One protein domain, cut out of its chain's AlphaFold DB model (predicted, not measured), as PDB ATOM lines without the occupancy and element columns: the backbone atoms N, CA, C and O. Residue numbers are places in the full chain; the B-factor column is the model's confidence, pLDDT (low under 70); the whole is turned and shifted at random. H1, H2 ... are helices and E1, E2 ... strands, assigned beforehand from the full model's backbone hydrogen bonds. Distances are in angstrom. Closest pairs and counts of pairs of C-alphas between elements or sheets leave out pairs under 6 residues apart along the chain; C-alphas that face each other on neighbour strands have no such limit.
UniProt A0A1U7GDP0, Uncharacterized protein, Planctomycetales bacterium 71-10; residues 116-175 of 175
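This is residues 116 to 175 of the 175 residues of an uncharacterized protein of Planctomycetales bacterium 71-10 (UniProt A0A1U7GDP0). A small sheet of three strands, E1, E5 and E2, has the helix H1 over one face and its other face bare, and a two-stranded hairpin, E3 and E4, reaches beyond one end of it as an arm. The printed part has 60 residues, with one named helix and five named strands in the order E1, H1, E2, E3, E4, E5. The sheet order is E1, E5, E2, both sheets are antiparallel, and the class is mixed, helices and strands. The whole is only just compact, close to loose, with a radius of gyration of the C-alphas of 12.1 A, and elongated, spanning 37 by 21 by 15 A.

E5, residues 170 to 174, is the inner strand. E1, residues 117 to 121, is its antiparallel neighbour at 157 degrees, with N 118 and O 173 2.9 A apart. E2, residues 149 to 154, is antiparallel to E5 at 155 degrees, with N 151 and O 172 2.8 A apart. H1, residues 133 to 144, is on this sheet at a height of 9.0 A, giving two layers, helix and sheet; on the local plane it runs along the strands, at 13 degrees to E5. The closest C-alphas of H1 and E2 are those of Leu 140 and Ala 150, 7.6 A apart. E1, H1 and E2 form a split strand-helix-strand unit, two strands running the same way with E5 between them, and its crossover is right-handed. E2 runs on at 78 degrees into E3, residues 157 to 159, which forms a hairpin with E4, residues 165 to 167; N 158 and O 166 are 2.8 A apart. E4 runs on into E5 at 54 degrees. In H1 every O i to N i+4 pair is within hydrogen-bond range.

E1 begins at C-alpha 117 (14.815, 31.035, -13.117), and E5 ends at C-alpha 174 (14.590, 32.711, -17.493). H1 is 16.2 A long, E2 15.4 A, E1 and E5 13.2 A each, E3 6.9 A and E4 7.0 A.

The C-alphas farthest apart, of Arg 145 and Gly 163, are 37.1 A apart. The printed part has no cut, the link from E1 to H1 is long, with 11 residues, and no printed residue is under 70 in pLDDT.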
ATOM      1  N   GLU A 116      15.376  27.285 -16.027       96.25
ATOM      2  CA  GLU A 116      16.046  27.881 -14.883       96.25
ATOM      3  C   GLU A 116      15.576  29.322 -14.704       96.25
ATOM      4  O   GLU A 116      15.509  30.099 -15.654       96.25
ATOM      5  N   TYR A 117      15.277  29.694 -13.460       97.19
ATOM      6  CA  TYR A 117      14.815  31.035 -13.117       97.19
ATOM      7  C   TYR A 117      15.805  31.722 -12.187       97.19
ATOM      8  O   TYR A 117      16.355  31.110 -11.269       97.19
ATOM      9  N   LYS A 118      16.002  33.019 -12.406       97.06
ATOM     10  CA  LYS A 118      16.795  33.884 -11.538       97.06
ATOM     11  C   LYS A 118      16.028  35.167 -11.284       97.06
ATOM     12  O   LYS A 118      15.403  35.717 -12.185       97.06
ATOM     13  N   LEU A 119      16.081  35.631 -10.044       96.31
ATOM     14  CA  LEU A 119      15.506  36.904  -9.646       96.31
ATOM     15  C   LEU A 119      16.634  37.905  -9.463       96.31
ATOM     16  O   LEU A 119      17.633  37.588  -8.822       96.31
ATOM     17  N   LEU A 120      16.454  39.085 -10.044       96.31
ATOM     18  CA  LEU A 120      17.293  40.242  -9.799       96.31
ATOM     19  C   LEU A 120      16.519  41.236  -8.936       96.31
ATOM     20  O   LEU A 120      15.386  41.585  -9.264       96.31
ATOM     21  N   THR A 121      17.125  41.688  -7.850       94.31
ATOM     22  CA  THR A 121      16.531  42.560  -6.835       94.31
ATOM     23  C   THR A 121      17.476  43.704  -6.492       94.31
ATOM     24  O   THR A 121      18.686  43.603  -6.692       94.31
ATOM     25  N   SER A 122      16.967  44.792  -5.909       91.62
ATOM     26  CA  SER A 122      17.812  45.930  -5.506       91.62
ATOM     27  C   SER A 122      18.825  45.600  -4.401       91.62
ATOM     28  O   SER A 122      19.758  46.369  -4.160       91.62
ATOM     29  N   ARG A 123      18.658  44.449  -3.738       89.69
ATOM     30  CA  ARG A 123      19.525  43.947  -2.666       89.69
ATOM     31  C   ARG A 123      20.635  43.026  -3.153       89.69
ATOM     32  O   ARG A 123      21.485  42.644  -2.346       89.69
ATOM     33  N   ASP A 124      20.636  42.650  -4.428       93.00
ATOM     34  CA  ASP A 124      21.668  41.767  -4.947       93.00
ATOM     35  C   ASP A 124      23.052  42.392  -4.815       93.00
ATOM     36  O   ASP A 124      23.247  43.598  -4.976       93.00
ATOM     37  N   LYS A 125      24.044  41.533  -4.559       92.12
ATOM     38  CA  LYS A 125      25.443  41.942  -4.378       92.12
ATOM     39  C   LYS A 125      25.961  42.784  -5.549       92.12
ATOM     40  O   LYS A 125      26.828  43.624  -5.341       92.12
ATOM     41  N   TYR A 126      25.404  42.587  -6.746       90.62
ATOM     42  CA  TYR A 126      25.725  43.363  -7.942       90.62
ATOM     43  C   TYR A 126      25.515  44.875  -7.752       90.62
ATOM     44  O   TYR A 126      26.278  45.675  -8.280       90.62
ATOM     45  N   PHE A 127      24.513  45.274  -6.965       91.88
ATOM     46  CA  PHE A 127      24.179  46.680  -6.739       91.88
ATOM     47  C   PHE A 127      24.942  47.304  -5.567       91.88
ATOM     48  O   PHE A 127      24.892  48.517  -5.393       91.88
ATOM     49  N   GLU A 128      25.653  46.516  -4.751       87.50
ATOM     50  CA  GLU A 128      26.441  47.004  -3.601       87.50
ATOM     51  C   GLU A 128      25.636  47.899  -2.629       87.50
ATOM     52  O   GLU A 128      26.177  48.796  -1.983       87.50
ATOM     53  N   GLY A 129      24.317  47.695  -2.549       83.75
ATOM     54  CA  GLY A 129      23.406  48.516  -1.745       83.75
ATOM     55  C   GLY A 129      23.025  49.870  -2.360       83.75
ATOM     56  O   GLY A 129      22.232  50.596  -1.762       83.75
ATOM     57  N   LYS A 130      23.542  50.215  -3.546       88.50
ATOM     58  CA  LYS A 130      23.125  51.380  -4.336       88.50
ATOM     59  C   LYS A 130      22.480  50.912  -5.631       88.50
ATOM     60  O   LYS A 130      23.154  50.541  -6.588       88.50
ATOM     61  N   PHE A 131      21.155  50.934  -5.643       91.00
ATOM     62  CA  PHE A 131      20.396  50.635  -6.843       91.00
ATOM     63  C   PHE A 131      20.368  51.856  -7.763       91.00
ATOM     64  O   PHE A 131      19.875  52.915  -7.374       91.00
ATOM     65  N   ASP A 132      20.880  51.698  -8.979       94.50
ATOM     66  CA  ASP A 132      20.785  52.685 -10.048       94.50
ATOM     67  C   ASP A 132      20.474  51.988 -11.386       94.50
ATOM     68  O   ASP A 132      20.654  50.776 -11.543       94.50
ATOM     69  N   LEU A 133      19.935  52.751 -12.341       94.62
ATOM     70  CA  LEU A 133      19.476  52.204 -13.621       94.62
ATOM     71  C   LEU A 133      20.634  51.758 -14.522       94.62
ATOM     72  O   LEU A 133      20.470  50.813 -15.287       94.62
ATOM     73  N   VAL A 134      21.800  52.395 -14.403       96.12
ATOM     74  CA  VAL A 134      22.982  52.083 -15.217       96.12
ATOM     75  C   VAL A 134      23.545  50.716 -14.819       96.12
ATOM     76  O   VAL A 134      23.762  49.857 -15.667       96.12
ATOM     77  N   ARG A 135      23.675  50.452 -13.516       95.25
ATOM     78  CA  ARG A 135      24.063  49.153 -12.955       95.25
ATOM     79  C   ARG A 135      23.033  48.077 -13.259       95.25
ATOM     80  O   ARG A 135      23.410  46.932 -13.483       95.25
ATOM     81  N   LEU A 136      21.738  48.410 -13.270       95.81
ATOM     82  CA  LEU A 136      20.701  47.455 -13.671       95.81
ATOM     83  C   LEU A 136      20.876  47.046 -15.136       95.81
ATOM     84  O   LEU A 136      20.836  45.857 -15.441       95.81
ATOM     85  N   GLU A 137      21.097  48.008 -16.029       96.88
ATOM     86  CA  GLU A 137      21.382  47.739 -17.437       96.88
ATOM     87  C   GLU A 137      22.636  46.866 -17.599       96.88
ATOM     88  O   GLU A 137      22.600  45.846 -18.293       96.88
ATOM     89  N   GLU A 138      23.729  47.198 -16.910       97.19
ATOM     90  CA  GLU A 138      24.956  46.395 -16.907       97.19
ATOM     91  C   GLU A 138      24.717  44.965 -16.401       97.19
ATOM     92  O   GLU A 138      25.200  44.007 -17.016       97.19
ATOM     93  N   ALA A 139      23.930  44.804 -15.332       96.88
ATOM     94  CA  ALA A 139      23.558  43.505 -14.779       96.88
ATOM     95  C   ALA A 139      22.761  42.677 -15.792       96.88
ATOM     96  O   ALA A 139      23.093  41.516 -16.047       96.88
ATOM     97  N   LEU A 140      21.733  43.272 -16.404       97.50
ATOM     98  CA  LEU A 140      20.904  42.611 -17.410       97.50
ATOM     99  C   LEU A 140      21.739  42.194 -18.620       97.50
ATOM    100  O   LEU A 140      21.674  41.037 -19.033       97.50
ATOM    101  N   ASN A 141      22.596  43.079 -19.124       97.94
ATOM    102  CA  ASN A 141      23.507  42.778 -20.227       97.94
ATOM    103  C   ASN A 141      24.529  41.688 -19.855       97.94
ATOM    104  O   ASN A 141      24.874  40.833 -20.675       97.94
ATOM    105  N   HIS A 142      25.013  41.671 -18.610       97.62
ATOM    106  CA  HIS A 142      25.893  40.619 -18.107       97.62
ATOM    107  C   HIS A 142      25.204  39.246 -18.081       97.62
ATOM    108  O   HIS A 142      25.805  38.269 -18.532       97.62
ATOM    109  N   TYR A 143      23.952  39.164 -17.620       97.31
ATOM    110  CA  TYR A 143      23.186  37.915 -17.624       97.31
ATOM    111  C   TYR A 143      22.710  37.508 -19.023       97.31
ATOM    112  O   TYR A 143      22.716  36.317 -19.333       97.31
ATOM    113  N   ALA A 144      22.402  38.463 -19.901       97.69
ATOM    114  CA  ALA A 144      22.075  38.190 -21.298       97.69
ATOM    115  C   ALA A 144      23.221  37.466 -22.020       97.69
ATOM    116  O   ALA A 144      22.997  36.463 -22.697       97.69
ATOM    117  N   ARG A 145      24.476  37.878 -21.782       98.19
ATOM    118  CA  ARG A 145      25.671  37.174 -22.296       98.19
ATOM    119  C   ARG A 145      25.830  35.744 -21.764       98.19
ATOM    120  O   ARG A 145      26.543  34.953 -22.369       98.19
ATOM    121  N   GLN A 146      25.178  35.405 -20.651       97.12
ATOM    122  CA  GLN A 146      25.143  34.056 -20.071       97.12
ATOM    123  C   GLN A 146      23.905  33.246 -20.509       97.12
ATOM    124  O   GLN A 146      23.655  32.172 -19.956       97.12
ATOM    125  N   GLY A 147      23.115  33.764 -21.456       97.12
ATOM    126  CA  GLY A 147      21.916  33.113 -21.985       97.12
ATOM    127  C   GLY A 147      20.632  33.367 -21.191       97.12
ATOM    128  O   GLY A 147      19.621  32.745 -21.490       97.12
ATOM    129  N   TRP A 148      20.639  34.257 -20.194       98.12
ATOM    130  CA  TRP A 148      19.418  34.624 -19.471       98.12
ATOM    131  C   TRP A 148      18.581  35.635 -20.254       98.12
ATOM    132  O   TRP A 148      19.111  36.592 -20.814       98.12
ATOM    133  N   VAL A 149      17.261  35.480 -20.215       97.69
ATOM    134  CA  VAL A 149      16.302  36.385 -20.856       97.69
ATOM    135  C   VAL A 149      15.397  37.005 -19.800       97.69
ATOM    136  O   VAL A 149      14.770  36.289 -19.020       97.69
ATOM    137  N   ALA A 150      15.287  38.334 -19.785       97.31
ATOM    138  CA  ALA A 150      14.333  39.024 -18.924       97.31
ATOM    139  C   ALA A 150      12.896  38.774 -19.407       97.31
ATOM    140  O   ALA A 150      12.553  39.080 -20.547       97.31
ATOM    141  N   LYS A 151      12.058  38.198 -18.541       97.88
ATOM    142  CA  LYS A 151      10.665  37.838 -18.846       97.88
ATOM    143  C   LYS A 151       9.657  38.827 -18.287       97.88
ATOM    144  O   LYS A 151       8.648  39.096 -18.928       97.88
ATOM    145  N   SER A 152       9.895  39.330 -17.079       96.94
ATOM    146  CA  SER A 152       8.984  40.269 -16.423       96.94
ATOM    147  C   SER A 152       9.699  41.118 -15.379       96.94
ATOM    148  O   SER A 152      10.792  40.776 -14.926       96.94
ATOM    149  N   MET A 153       9.060  42.223 -14.997       96.44
ATOM    150  CA  MET A 153       9.492  43.107 -13.921       96.44
ATOM    151  C   MET A 153       8.276  43.519 -13.092       96.44
ATOM    152  O   MET A 153       7.204  43.771 -13.644       96.44
ATOM    153  N   CYS A 154       8.435  43.598 -11.775       96.56
ATOM    154  CA  CYS A 154       7.390  44.058 -10.867       96.56
ATOM    155  C   CYS A 154       7.963  44.873  -9.698       96.56
ATOM    156  O   CYS A 154       9.170  44.877  -9.453       96.56
ATOM    157  N   LEU A 155       7.067  45.579  -9.001       96.25
ATOM    158  CA  LEU A 155       7.353  46.407  -7.823       96.25
ATOM    159  C   LEU A 155       6.531  45.925  -6.611       96.25
ATOM    160  O   LEU A 155       5.578  46.596  -6.209       96.25
ATOM    161  N   PRO A 156       6.794  44.731  -6.050       94.06
ATOM    162  CA  PRO A 156       6.110  44.283  -4.841       94.06
ATOM    163  C   PRO A 156       6.418  45.179  -3.633       94.06
ATOM    164  O   PRO A 156       7.536  45.659  -3.454       94.06
ATOM    165  N   HIS A 157       5.432  45.325  -2.744       92.19
ATOM    166  CA  HIS A 157       5.646  45.871  -1.404       92.19
ATOM    167  C   HIS A 157       6.169  44.771  -0.475       92.19
ATOM    168  O   HIS A 157       5.437  43.845  -0.118       92.19
ATOM    169  N   ILE A 158       7.428  44.879  -0.061       89.75
ATOM    170  CA  ILE A 158       8.108  43.920   0.810       89.75
ATOM    171  C   ILE A 158       8.406  44.600   2.148       89.75
ATOM    172  O   ILE A 158       8.797  45.767   2.204       89.75
ATOM    173  N   LYS A 159       8.224  43.880   3.259       90.81
ATOM    174  CA  LYS A 159       8.641  44.378   4.576       90.81
ATOM    175  C   LYS A 159      10.165  44.401   4.647       90.81
ATOM    176  O   LYS A 159      10.819  43.375   4.455       90.81
ATOM    177  N   ASN A 160      10.743  45.559   4.939       85.75
ATOM    178  CA  ASN A 160      12.163  45.660   5.241       85.75
ATOM    179  C   ASN A 160      12.463  45.125   6.656       85.75
ATOM    180  O   ASN A 160      11.557  44.825   7.436       85.75
ATOM    181  N   PHE A 161      13.749  45.004   6.997       80.69
ATOM    182  CA  PHE A 161      14.183  44.500   8.308       80.69
ATOM    183  C   PHE A 161      13.682  45.361   9.487       80.69
ATOM    184  O   PHE A 161      13.539  44.869  10.598       80.69
ATOM    185  N   GLN A 162      13.360  46.635   9.237       85.88
ATOM    186  CA  GLN A 162      12.810  47.571  10.223       85.88
ATOM    187  C   GLN A 162      11.273  47.508  10.318       85.88
ATOM    188  O   GLN A 162      10.662  48.293  11.038       85.88
ATOM    189  N   GLY A 163      10.628  46.588   9.593       86.81
ATOM    190  CA  GLY A 163       9.179  46.383   9.612       86.81
ATOM    191  C   GLY A 163       8.368  47.359   8.753       86.81
ATOM    192  O   GLY A 163       7.146  47.219   8.687       86.81
ATOM    193  N   ALA A 164       9.010  48.306   8.063       89.44
ATOM    194  CA  ALA A 164       8.343  49.204   7.127       89.44
ATOM    195  C   ALA A 164       8.108  48.511   5.775       89.44
ATOM    196  O   ALA A 164       8.940  47.733   5.306       89.44
ATOM    197  N   MET A 165       6.969  48.796   5.140       91.31
ATOM    198  CA  MET A 165       6.702  48.361   3.766       91.31
ATOM    199  C   MET A 165       7.514  49.219   2.797       91.31
ATOM    200  O   MET A 165       7.445  50.444   2.858       91.31
ATOM    201  N   GLN A 166       8.258  48.579   1.902       89.44
ATOM    202  CA  GLN A 166       9.051  49.236   0.872       89.44
ATOM    203  C   GLN A 166       8.766  48.594  -0.486       89.44
ATOM    204  O   GLN A 166       8.618  47.379  -0.577       89.44
ATOM    205  N   GLU A 167       8.672  49.410  -1.533       91.81
ATOM    206  CA  GLU A 167       8.635  48.919  -2.913       91.81
ATOM    207  C   GLU A 167      10.027  48.440  -3.333       91.81
ATOM    208  O   GLU A 167      11.021  49.142  -3.142       91.81
ATOM    209  N   GLU A 168      10.099  47.239  -3.898       91.88
ATOM    210  CA  GLU A 168      11.348  46.636  -4.357       91.88
ATOM    211  C   GLU A 168      11.235  46.259  -5.832       91.88
ATOM    212  O   GLU A 168      10.272  45.615  -6.231       91.88
ATOM    213  N   VAL A 169      12.213  46.658  -6.648       93.75
ATOM    214  CA  VAL A 169      12.286  46.227  -8.050       93.75
ATOM    215  C   VAL A 169      12.691  44.764  -8.083       93.75
ATOM    216  O   VAL A 169      13.743  44.407  -7.554       93.75
ATOM    217  N   VAL A 170      11.876  43.938  -8.736       95.88
ATOM    218  CA  VAL A 170      12.171  42.528  -8.987       95.88
ATOM    219  C   VAL A 170      12.100  42.268 -10.485       95.88
ATOM    220  O   VAL A 170      11.070  42.521 -11.110       95.88
ATOM    221  N   VAL A 171      13.183  41.745 -11.060       97.56
ATOM    222  CA  VAL A 171      13.255  41.322 -12.465       97.56
ATOM    223  C   VAL A 171      13.382  39.804 -12.530       97.56
ATOM    224  O   VAL A 171      14.289  39.225 -11.932       97.56
ATOM    225  N   LEU A 172      12.478  39.157 -13.265       97.88
ATOM    226  CA  LEU A 172      12.510  37.719 -13.517       97.88
ATOM    227  C   LEU A 172      13.310  37.429 -14.784       97.88
ATOM    228  O   LEU A 172      12.938  37.868 -15.875       97.88
ATOM    229  N   LEU A 173      14.361  36.634 -14.633       98.06
ATOM    230  CA  LEU A 173      15.162  36.088 -15.718       98.06
ATOM    231  C   LEU A 173      14.867  34.591 -15.879       98.06
ATOM    232  O   LEU A 173      14.730  33.877 -14.885       98.06
ATOM    233  N   GLU A 174      14.807  34.118 -17.119       97.38
ATOM    234  CA  GLU A 174      14.590  32.711 -17.493       97.38
ATOM    235  C   GLU A 174      15.654  32.274 -18.508       97.38
ATOM    236  O   GLU A 174      16.036  33.079 -19.365       97.38
ATOM    237  N   ARG A 175      16.125  31.026 -18.425       94.75
ATOM    238  CA  ARG A 175      16.942  30.369 -19.456       94.75
ATOM    239  C   ARG A 175      16.603  28.889 -19.594       94.75
ATOM    240  O   ARG A 175      16.116  28.308 -18.596       94.75
TER     241      ARG A 175